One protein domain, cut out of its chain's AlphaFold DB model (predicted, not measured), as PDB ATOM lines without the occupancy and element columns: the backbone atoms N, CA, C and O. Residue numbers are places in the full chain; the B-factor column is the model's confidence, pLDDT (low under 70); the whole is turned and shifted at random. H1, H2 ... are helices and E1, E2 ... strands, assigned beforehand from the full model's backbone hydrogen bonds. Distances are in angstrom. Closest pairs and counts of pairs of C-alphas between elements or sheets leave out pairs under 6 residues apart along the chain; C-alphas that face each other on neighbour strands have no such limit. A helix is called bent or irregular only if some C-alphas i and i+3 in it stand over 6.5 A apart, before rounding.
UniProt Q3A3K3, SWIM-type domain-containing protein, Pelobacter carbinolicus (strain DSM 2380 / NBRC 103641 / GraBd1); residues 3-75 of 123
ATOM      1  N   PHE A   3       4.097  23.796  90.102       90.75
ATOM      2  CA  PHE A   3       3.234  23.444  88.978       90.75
ATOM      3  C   PHE A   3       3.979  22.452  88.083       90.75
ATOM      4  O   PHE A   3       5.190  22.592  87.894       90.75
ATOM      5  N   SER A   4       3.281  21.457  87.546       92.94
ATOM      6  CA  SER A   4       3.866  20.421  86.699       92.94
ATOM      7  C   SER A   4       2.907  20.085  85.570       92.94
ATOM      8  O   SER A   4       1.742  19.820  85.832       92.94
ATOM      9  N   VAL A   5       3.406  20.033  84.334       94.38
ATOM     10  CA  VAL A   5       2.561  19.822  83.156       94.38
ATOM     11  C   VAL A   5       3.228  18.978  82.083       94.38
ATOM     12  O   VAL A   5       4.448  19.033  81.882       94.38
ATOM     13  N   LYS A   6       2.418  18.186  81.373       95.38
ATOM     14  CA  LYS A   6       2.872  17.401  80.222       95.38
ATOM     15  C   LYS A   6       2.811  18.235  78.949       95.38
ATOM     16  O   LYS A   6       1.796  18.846  78.626       95.38
ATOM     17  N   VAL A   7       3.895  18.196  78.186       94.88
ATOM     18  CA  VAL A   7       4.049  18.947  76.941       94.88
ATOM     19  C   VAL A   7       4.358  18.029  75.761       94.88
ATOM     20  O   VAL A   7       5.018  16.993  75.906       94.88
ATOM     21  N   LYS A   8       3.892  18.433  74.579       94.06
ATOM     22  CA  LYS A   8       4.074  17.736  73.305       94.06
ATOM     23  C   LYS A   8       5.551  17.683  72.915       94.06
ATOM     24  O   LYS A   8       6.260  18.691  72.968       94.06
ATOM     25  N   SER A   9       6.012  16.511  72.481       91.31
ATOM     26  CA  SER A   9       7.286  16.358  71.774       91.31
ATOM     27  C   SER A   9       7.104  16.638  70.277       91.31
ATOM     28  O   SER A   9       6.003  16.843  69.779       91.31
ATOM     29  N   SER A  10       8.213  16.641  69.536       83.88
ATOM     30  CA  SER A  10       8.174  16.519  68.071       83.88
ATOM     31  C   SER A  10       7.725  15.128  67.598       83.88
ATOM     32  O   SER A  10       7.405  14.966  66.429       83.88
ATOM     33  N   ASP A  11       7.750  14.146  68.497       86.31
ATOM     34  CA  ASP A  11       7.279  12.779  68.291       86.31
ATOM     35  C   ASP A  11       5.898  12.639  68.963       86.31
ATOM     36  O   ASP A  11       5.826  12.901  70.168       86.31
ATOM     37  N   PRO A  12       4.823  12.284  68.231       80.81
ATOM     38  CA  PRO A  12       3.465  12.193  68.772       80.81
ATOM     39  C   PRO A  12       3.319  11.229  69.954       80.81
ATOM     40  O   PRO A  12       2.489  11.467  70.826       80.81
ATOM     41  N   ASP A  13       4.144  10.181  70.014       85.31
ATOM     42  CA  ASP A  13       4.054   9.146  71.053       85.31
ATOM     43  C   ASP A  13       4.893   9.483  72.293       85.31
ATOM     44  O   ASP A  13       4.893   8.758  73.294       85.31
ATOM     45  N   ARG A  14       5.629  10.602  72.259       89.69
ATOM     46  CA  ARG A  14       6.484  11.048  73.355       89.69
ATOM     47  C   ARG A  14       5.978  12.357  73.944       89.69
ATOM     48  O   ARG A  14       5.718  13.337  73.254       89.69
ATOM     49  N   HIS A  15       5.985  12.417  75.266       93.88
ATOM     50  CA  HIS A  15       5.691  13.632  76.013       93.88
ATOM     51  C   HIS A  15       6.847  13.954  76.950       93.88
ATOM     52  O   HIS A  15       7.558  13.058  77.410       93.88
ATOM     53  N   TYR A  16       7.030  15.237  77.236       95.38
ATOM     54  CA  TYR A  16       7.965  15.683  78.262       95.38
ATOM     55  C   TYR A  16       7.197  16.259  79.443       95.38
ATOM     56  O   TYR A  16       6.077  16.739  79.293       95.38
ATOM     57  N   LEU A  17       7.805  16.213  80.620       95.62
ATOM     58  CA  LEU A  17       7.288  16.851  81.819       95.62
ATOM     59  C   LEU A  17       8.034  18.165  82.003       95.62
ATOM     60  O   LEU A  17       9.267  18.179  81.938       95.62
ATOM     61  N   VAL A  18       7.301  19.255  82.206       95.12
ATOM     62  CA  VAL A  18       7.857  20.542  82.622       95.12
ATOM     63  C   VAL A  18       7.392  20.821  84.037       95.12
ATOM     64  O   VAL A  18       6.197  20.829  84.304       95.12
ATOM     65  N   GLU A  19       8.339  21.087  84.927       94.56
ATOM     66  CA  GLU A  19       8.050  21.466  86.307       94.56
ATOM     67  C   GLU A  19       8.507  22.899  86.545       94.56
ATOM     68  O   GLU A  19       9.643  23.268  86.232       94.56
ATOM     69  N   VAL A  20       7.625  23.692  87.140       91.81
ATOM     70  CA  VAL A  20       7.866  25.070  87.547       91.81
ATOM     71  C   VAL A  20       7.761  25.132  89.063       91.81
ATOM     72  O   VAL A  20       6.690  25.006  89.654       91.81
ATOM     73  N   ILE A  21       8.897  25.353  89.713       91.38
ATOM     74  CA  ILE A  21       8.983  25.476  91.164       91.38
ATOM     75  C   ILE A  21       9.406  26.896  91.492       91.38
ATOM     76  O   ILE A  21      10.482  27.346  91.098       91.38
ATOM     77  N   ARG A  22       8.586  27.584  92.285       86.62
ATOM     78  CA  ARG A  22       8.943  28.873  92.869       86.62
ATOM     79  C   ARG A  22       9.023  28.784  94.384       86.62
ATOM     80  O   ARG A  22       8.051  28.409  95.052       86.62
ATOM     81  N   ARG A  23      10.172  29.201  94.916       87.69
ATOM     82  CA  ARG A  23      10.428  29.396  96.347       87.69
ATOM     83  C   ARG A  23      11.009  30.797  96.538       87.69
ATOM     84  O   ARG A  23      12.140  31.044  96.134       87.69
ATOM     85  N   ASN A  24      10.241  31.703  97.139       82.06
ATOM     86  CA  ASN A  24      10.602  33.118  97.297       82.06
ATOM     87  C   ASN A  24      10.931  33.771  95.933       82.06
ATOM     88  O   ASN A  24      10.106  33.728  95.015       82.06
ATOM     89  N   GLU A  25      12.139  34.321  95.796       78.81
ATOM     90  CA  GLU A  25      12.686  34.915  94.566       78.81
ATOM     91  C   GLU A  25      13.333  33.888  93.619       78.81
ATOM     92  O   GLU A  25      13.741  34.225  92.508       78.81
ATOM     93  N   LEU A  26      13.432  32.618  94.028       85.06
ATOM     94  CA  LEU A  26      14.007  31.564  93.204       85.06
ATOM     95  C   LEU A  26      12.924  30.922  92.330       85.06
ATOM     96  O   LEU A  26      11.978  30.314  92.844       85.06
ATOM     97  N   LEU A  27      13.109  30.997  91.012       87.50
ATOM     98  CA  LEU A  27      12.360  30.217  90.031       87.50
ATOM     99  C   LEU A  27      13.252  29.112  89.470       87.50
ATOM    100  O   LEU A  27      14.328  29.378  88.935       87.50
ATOM    101  N   ARG A  28      12.777  27.873  89.546       90.75
ATOM    102  CA  ARG A  28      13.382  26.719  88.889       90.75
ATOM    103  C   ARG A  28      12.399  26.168  87.870       90.75
ATOM    104  O   ARG A  28      11.254  25.895  88.215       90.75
ATOM    105  N   VAL A  29      12.874  25.977  86.641       92.12
ATOM    106  CA  VAL A  29      12.106  25.334  85.573       92.12
ATOM    107  C   VAL A  29      12.886  24.137  85.033       92.12
ATOM    108  O   VAL A  29      13.944  24.299  84.412       92.12
ATOM    109  N   SER A  30      12.377  22.931  85.273       94.81
ATOM    110  CA  SER A  30      12.919  21.671  84.747       94.81
ATOM    111  C   SER A  30      12.103  21.201  83.550       94.81
ATOM    112  O   SER A  30      10.919  21.486  83.440       94.81
ATOM    113  N   CYS A  31      12.748  20.485  82.631       96.31
ATOM    114  CA  CYS A  31      12.056  19.763  81.569       96.31
ATOM    115  C   CYS A  31      12.772  18.433  81.335       96.31
ATOM    116  O   CYS A  31      14.000  18.428  81.294       96.31
ATOM    117  N   THR A  32      12.033  17.342  81.138       96.88
ATOM    118  CA  THR A  32      12.606  16.000  80.906       96.88
ATOM    119  C   THR A  32      13.058  15.751  79.463       96.88
ATOM    120  O   THR A  32      13.452  14.647  79.110       96.88
ATOM    121  N   CYS A  33      13.011  16.756  78.585       95.00
ATOM    122  CA  CYS A  33      13.636  16.641  77.266       95.00
ATOM    123  C   CYS A  33      15.166  16.715  77.370       95.00
ATOM    124  O   CYS A  33      15.692  17.316  78.303       95.00
ATOM    125  N   ARG A  34      15.886  16.229  76.351       94.69
ATOM    126  CA  ARG A  34      17.360  16.198  76.338       94.69
ATOM    127  C   ARG A  34      18.021  17.536  76.696       94.69
ATOM    128  O   ARG A  34      18.919  17.578  77.525       94.69
ATOM    129  N   ALA A  35      17.572  18.638  76.093       93.88
ATOM    130  CA  ALA A  35      18.091  19.969  76.421       93.88
ATOM    131  C   ALA A  35      17.776  20.362  77.876       93.88
ATOM    132  O   ALA A  35      18.596  20.975  78.554       93.88
ATOM    133  N   GLY A  36      16.601  19.977  78.376       94.06
ATOM    134  CA  GLY A  36      16.187  20.233  79.749       94.06
ATOM    135  C   GLY A  36      17.005  19.457  80.784       94.06
ATOM    136  O   GLY A  36      17.408  20.066  81.775       94.06
ATOM    137  N   GLU A  37      17.308  18.183  80.518       95.06
ATOM    138  CA  GLU A  37      18.196  17.329  81.324       95.06
ATOM    139  C   GLU A  37      19.621  17.888  81.397       95.06
ATOM    140  O   GLU A  37      20.258  17.841  82.444       95.06
ATOM    141  N   LEU A  38      20.099  18.488  80.304       94.62
ATOM    142  CA  LEU A  38      21.393  19.174  80.244       94.62
ATOM    143  C   LEU A  38      21.373  20.570  80.895       94.62
ATOM    144  O   LEU A  38      22.336  21.322  80.773       94.62
ATOM    145  N   GLY A  39      20.274  20.958  81.549       92.06
ATOM    146  CA  GLY A  39      20.132  22.264  82.198       92.06
ATOM    147  C   GLY A  39      19.959  23.438  81.230       92.06
ATOM    148  O   GLY A  39      19.912  24.586  81.664       92.06
ATOM    149  N   GLN A  40      19.815  23.181  79.930       92.31
ATOM    150  CA  GLN A  40      19.698  24.216  78.908       92.31
ATOM    151  C   GLN A  40      18.264  24.752  78.806       92.31
ATOM    152  O   GLN A  40      17.290  24.139  79.278       92.31
ATOM    153  N   MET A  41      18.133  25.918  78.169       90.56
ATOM    154  CA  MET A  41      16.840  26.406  77.703       90.56
ATOM    155  C   MET A  41      16.366  25.520  76.549       90.56
ATOM    156  O   MET A  41      17.134  25.191  75.648       90.56
ATOM    157  N   CYS A  42      15.099  25.120  76.577       93.06
ATOM    158  CA  CYS A  42      14.490  24.328  75.518       93.06
ATOM    159  C   CYS A  42      13.168  24.961  75.086       93.06
ATOM    160  O   CYS A  42      12.577  25.744  75.835       93.06
ATOM    161  N   LYS A  43      12.677  24.573  73.903       91.06
ATOM    162  CA  LYS A  43      11.396  25.060  73.368       91.06
ATOM    163  C   LYS A  43      10.241  24.900  74.361       91.06
ATOM    164  O   LYS A  43       9.426  25.799  74.482       91.06
ATOM    165  N   HIS A  44      10.231  23.811  75.131       94.38
ATOM    166  CA  HIS A  44       9.181  23.528  76.105       94.38
ATOM    167  C   HIS A  44       9.207  24.483  77.300       94.38
ATOM    168  O   HIS A  44       8.181  25.057  77.643       94.38
ATOM    169  N   LYS A  45      10.382  24.703  77.911       92.50
ATOM    170  CA  LYS A  45      10.532  25.664  79.018       92.50
ATOM    171  C   LYS A  45      10.127  27.065  78.563       92.50
ATOM    172  O   LYS A  45       9.418  27.754  79.283       92.50
ATOM    173  N   ASN A  46      10.563  27.462  77.366       89.94
ATOM    174  CA  ASN A  46      10.238  28.766  76.797       89.94
ATOM    175  C   ASN A  46       8.733  28.911  76.518       89.94
ATOM    176  O   ASN A  46       8.155  29.923  76.887       89.94
ATOM    177  N   ALA A  47       8.098  27.896  75.924       90.69
ATOM    178  CA  ALA A  47       6.659  27.884  75.656       90.69
ATOM    179  C   ALA A  47       5.839  28.017  76.947       90.69
ATOM    180  O   ALA A  47       5.013  28.921  77.051       90.69
ATOM    181  N   ILE A  48       6.152  27.211  77.970       91.69
ATOM    182  CA  ILE A  48       5.498  27.312  79.281       91.69
ATOM    183  C   ILE A  48       5.696  28.704  79.880       91.69
ATOM    184  O   ILE A  48       4.725  29.333  80.267       91.69
ATOM    185  N   LEU A  49       6.918  29.242  79.896       88.44
ATOM    186  CA  LEU A  49       7.190  30.575  80.454       88.44
ATOM    187  C   LEU A  49       6.518  31.729  79.693       88.44
ATOM    188  O   LEU A  49       6.393  32.820  80.245       88.44
ATOM    189  N   ARG A  50       6.091  31.500  78.448       86.31
ATOM    190  CA  ARG A  50       5.347  32.464  77.626       86.31
ATOM    191  C   ARG A  50       3.834  32.265  77.669       86.31
ATOM    192  O   ARG A  50       3.126  33.078  77.085       86.31
ATOM    193  N   GLY A  51       3.347  31.220  78.338       89.00
ATOM    194  CA  GLY A  51       1.923  30.880  78.355       89.00
ATOM    195  C   GLY A  51       1.412  30.331  77.029       89.00
ATOM    196  O   GLY A  51       0.248  30.518  76.701       89.00
ATOM    197  N   ASP A  52       2.270  29.669  76.251       91.12
ATOM    198  CA  ASP A  52       1.860  29.012  75.013       91.12
ATOM    199  C   ASP A  52       1.166  27.671  75.318       91.12
ATOM    200  O   ASP A  52       1.813  26.627  75.426       91.12
ATOM    201  N   ALA A  53      -0.163  27.709  75.452       91.81
ATOM    202  CA  ALA A  53      -0.998  26.544  75.756       91.81
ATOM    203  C   ALA A  53      -1.023  25.492  74.627       91.81
ATOM    204  O   ALA A  53      -1.362  24.326  74.851       91.81
ATOM    205  N   SER A  54      -0.597  25.854  73.410       92.00
ATOM    206  CA  SER A  54      -0.595  24.927  72.273       92.00
ATOM    207  C   SER A  54       0.348  23.738  72.484       92.00
ATOM    208  O   SER A  54       0.127  22.653  71.925       92.00
ATOM    209  N   ILE A  55       1.376  23.912  73.326       92.62
ATOM    210  CA  ILE A  55       2.350  22.868  73.637       92.62
ATOM    211  C   ILE A  55       1.839  21.855  74.661       92.62
ATOM    212  O   ILE A  55       2.471  20.814  74.832       92.62
ATOM    213  N   LEU A  56       0.723  22.134  75.332       93.50
ATOM    214  CA  LEU A  56       0.154  21.253  76.341       93.50
ATOM    215  C   LEU A  56      -0.437  20.001  75.695       93.50
ATOM    216  O   LEU A  56      -1.041  20.060  74.618       93.50
ATOM    217  N   VAL A  57      -0.238  18.861  76.352       91.88
ATOM    218  CA  VAL A  57      -0.864  17.591  75.957       91.88
ATOM    219  C   VAL A  57      -2.342  17.605  76.324       91.88
ATOM    220  O   VAL A  57      -3.172  17.276  75.483       91.88
ATOM    221  N   ASP A  58      -2.652  18.034  77.547       89.81
ATOM    222  CA  ASP A  58      -4.010  18.242  78.030       89.81
ATOM    223  C   ASP A  58      -4.314  19.743  78.056       89.81
ATOM    224  O   ASP A  58      -3.564  20.529  78.629       89.81
ATOM    225  N   GLN A  59      -5.393  20.153  77.392       87.12
ATOM    226  CA  GLN A  59      -5.815  21.557  77.391       87.12
ATOM    227  C   GLN A  59      -6.490  21.950  78.716       87.12
ATOM    228  O   GLN A  59      -6.573  23.135  79.019       87.12
ATOM    229  N   GLY A  60      -6.906  20.981  79.540       86.00
ATOM    230  CA  GLY A  60      -7.394  21.235  80.898       86.00
ATOM    231  C   GLY A  60      -6.345  21.866  81.822       86.00
ATOM    232  O   GLY A  60      -6.707  22.548  82.775       86.00
ATOM    233  N   ASP A  61      -5.054  21.719  81.503       87.31
ATOM    234  CA  ASP A  61      -3.946  22.283  82.284       87.31
ATOM    235  C   ASP A  61      -3.701  23.785  81.996       87.31
ATOM    236  O   ASP A  61      -2.837  24.412  82.620       87.31
ATOM    237  N   GLU A  62      -4.423  24.389  81.042       90.06
ATOM    238  CA  GLU A  62      -4.196  25.772  80.606       90.06
ATOM    239  C   GLU A  62      -4.452  26.795  81.723       90.06
ATOM    240  O   GLU A  62      -3.616  27.672  81.956       90.06
ATOM    241  N   GLU A  63      -5.568  26.682  82.447       88.56
ATOM    242  CA  GLU A  63      -5.894  27.622  83.528       88.56
ATOM    243  C   GLU A  63      -4.852  27.577  84.651       88.56
ATOM    244  O   GLU A  63      -4.404  28.619  85.143       88.56
ATOM    245  N   GLU A  64      -4.410  26.372  85.022       85.94
ATOM    246  CA  GLU A  64      -3.388  26.187  86.049       85.94
ATOM    247  C   GLU A  64      -2.036  26.756  85.593       85.94
ATOM    248  O   GLU A  64      -1.364  27.454  86.361       85.94
ATOM    249  N   MET A  65      -1.675  26.557  84.318       88.56
ATOM    250  CA  MET A  65      -0.496  27.173  83.709       88.56
ATOM    251  C   MET A  65      -0.576  28.705  83.754       88.56
ATOM    252  O   MET A  65       0.387  29.365  84.151       88.56
ATOM    253  N   ILE A  66      -1.710  29.299  83.376       88.62
ATOM    254  CA  ILE A  66      -1.886  30.757  83.382       88.62
ATOM    255  C   ILE A  66      -1.756  31.303  84.804       88.62
ATOM    256  O   ILE A  66      -1.022  32.271  85.030       88.62
ATOM    257  N   HIS A  67      -2.408  30.671  85.781       86.69
ATOM    258  CA  HIS A  67      -2.306  31.074  87.180       86.69
ATOM    259  C   HIS A  67      -0.859  30.967  87.690       86.69
ATOM    260  O   HIS A  67      -0.336  31.886  88.333       86.69
ATOM    261  N   ALA A  68      -0.159  29.891  87.324       84.50
ATOM    262  CA  ALA A  68       1.252  29.709  87.621       84.50
ATOM    263  C   ALA A  68       2.122  30.849  87.061       84.50
ATOM    264  O   ALA A  68       3.001  31.382  87.753       84.50
ATOM    265  N   LEU A  69       1.850  31.277  85.830       86.31
ATOM    266  CA  LEU A  69       2.576  32.358  85.171       86.31
ATOM    267  C   LEU A  69       2.251  33.733  85.736       86.31
ATOM    268  O   LEU A  69       3.155  34.558  85.835       86.31
ATOM    269  N   GLN A  70       1.020  33.991  86.179       86.06
ATOM    270  CA  GLN A  70       0.678  35.242  86.863       86.06
ATOM    271  C   GLN A  70       1.535  35.454  88.113       86.06
ATOM    272  O   GLN A  70       1.958  36.577  88.397       86.06
ATOM    273  N   VAL A  71       1.842  34.379  88.844       82.00
ATOM    274  CA  VAL A  71       2.760  34.442  89.983       82.00
ATOM    275  C   VAL A  71       4.166  34.799  89.497       82.00
ATOM    276  O   VAL A  71       4.762  35.742  90.017       82.00
ATOM    277  N   VAL A  72       4.693  34.104  88.484       82.75
ATOM    278  CA  VAL A  72       6.029  34.366  87.907       82.75
ATOM    279  C   VAL A  72       6.156  35.788  87.341       82.75
ATOM    280  O   VAL A  72       7.184  36.435  87.550       82.75
ATOM    281  N   ASN A  73       5.108  36.308  86.705       82.88
ATOM    282  CA  ASN A  73       5.083  37.622  86.063       82.88
ATOM    283  C   ASN A  73       5.220  38.793  87.039       82.88
ATOM    284  O   ASN A  73       5.641  39.874  86.643       82.88
ATOM    285  N   LYS A  74       4.959  38.575  88.330       82.44
ATOM    286  CA  LYS A  74       5.183  39.568  89.393       82.44
ATOM    287  C   LYS A  74       6.659  39.687  89.821       82.44
ATOM    288  O   LYS A  74       6.938  40.189  90.902       82.44
ATOM    289  N   THR A  75       7.606  39.186  89.025       81.56
ATOM    290  CA  THR A  75       9.052  39.201  89.326       81.56
ATOM    291  C   THR A  75       9.851  39.893  88.231       81.56
ATOM    292  O   THR A  75       9.338  40.197  87.161       81.56
TER     293      THR A  75
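Overview. This is residues 3 to 75 of the 123 residues of the protein "SWIM-type domain-containing protein" of Pelobacter carbinolicus (strain DSM 2380 / NBRC 103641 / GraBd1) (UniProt Q3A3K3). A small wall of three strands, E1, E2 and E3, has two helices, H2 and H3, covering one face slantwise, while its other face is bare. The short helix H1 sits beside the E3 edge, and the two strand-to-strand turns, with Asp 13 in one and Asn 24 in the other, mark the ends of the longest axis. The printed part has 73 residues with three named strands and then three named helices along the chain, E1 E2 E3 H1 H2 H3; the sheet's order is E1, E2, E3, antiparallel throughout. The class is mixed, helices and strands, and the whole is compact, with a radius of gyration of the C-alphas of 11.7 A, and flat, spanning 35 by 28 by 15 A.

Along the chain. The longest strand, E2, is residues 15 to 23, 26.2 A from first to last C-alpha. E1, residues 3 to 8, begins at C-alpha 3, (3.234, 23.444, 88.978), and E3 is residues 26 to 31; each measures 16.7 A. H1 is residues 34 to 37, 5.2 A long. H2 is residues 43 to 50, 10.5 A long, beginning at C-alpha 43, (11.396, 25.060, 73.368). H3, residues 59 to 73, measures 21.3 A and ends at C-alpha 73, (5.083, 37.622, 86.063); it is irregular, with C-alphas 60 and 63 7.1 A apart.

Arrangement. The strands form a meander, each the antiparallel neighbour of the one before, in two hairpins. Between E1 and E2, at 156 degrees, N 5 and O 18 are within hydrogen-bond range at 2.9 A. Between E2 and E3, at 171 degrees, N 21 and O 28 are at 2.8 A. H2 and H3 lie on the same face, giving two layers, helices on one face of a sheet. H2 has a height over the sheet of 8.8 A and lies over E2, slantwise to the strands at 43 degrees to E2 on the local plane; its closest C-alphas to E2 are Lys 45 and Val 18, 6.8 A. H3, at a height of 9.2 A, lies over E1 and E2, slantwise at 53 degrees to E1 on the local plane; the closest C-alphas of H3 and E1 are Ala 68 and Phe 3, 6.7 A. H2 and H3 are close but not clearly touching, with the closest C-alphas, Leu 49 and Leu 69, 6.8 A apart, at a steep tilt of 66 degrees, the same way. H1 only grazes the sheet, its closest C-alphas to E3 being Gly 36 and Ser 30, 6.1 A; H1 and H3 are apart. In H2 every O i to N i+4 pair is within hydrogen-bond range, in H3 9 of 11, and H1 is too short for such a pair.

Size, cuts and confidence. The two C-alphas farthest apart, Asp 13 and Asn 24, are 36.1 A from each other. The printed part has no cut, and no link is long. Mean pLDDT of the printed part is 89.9, and no printed residue is under 70.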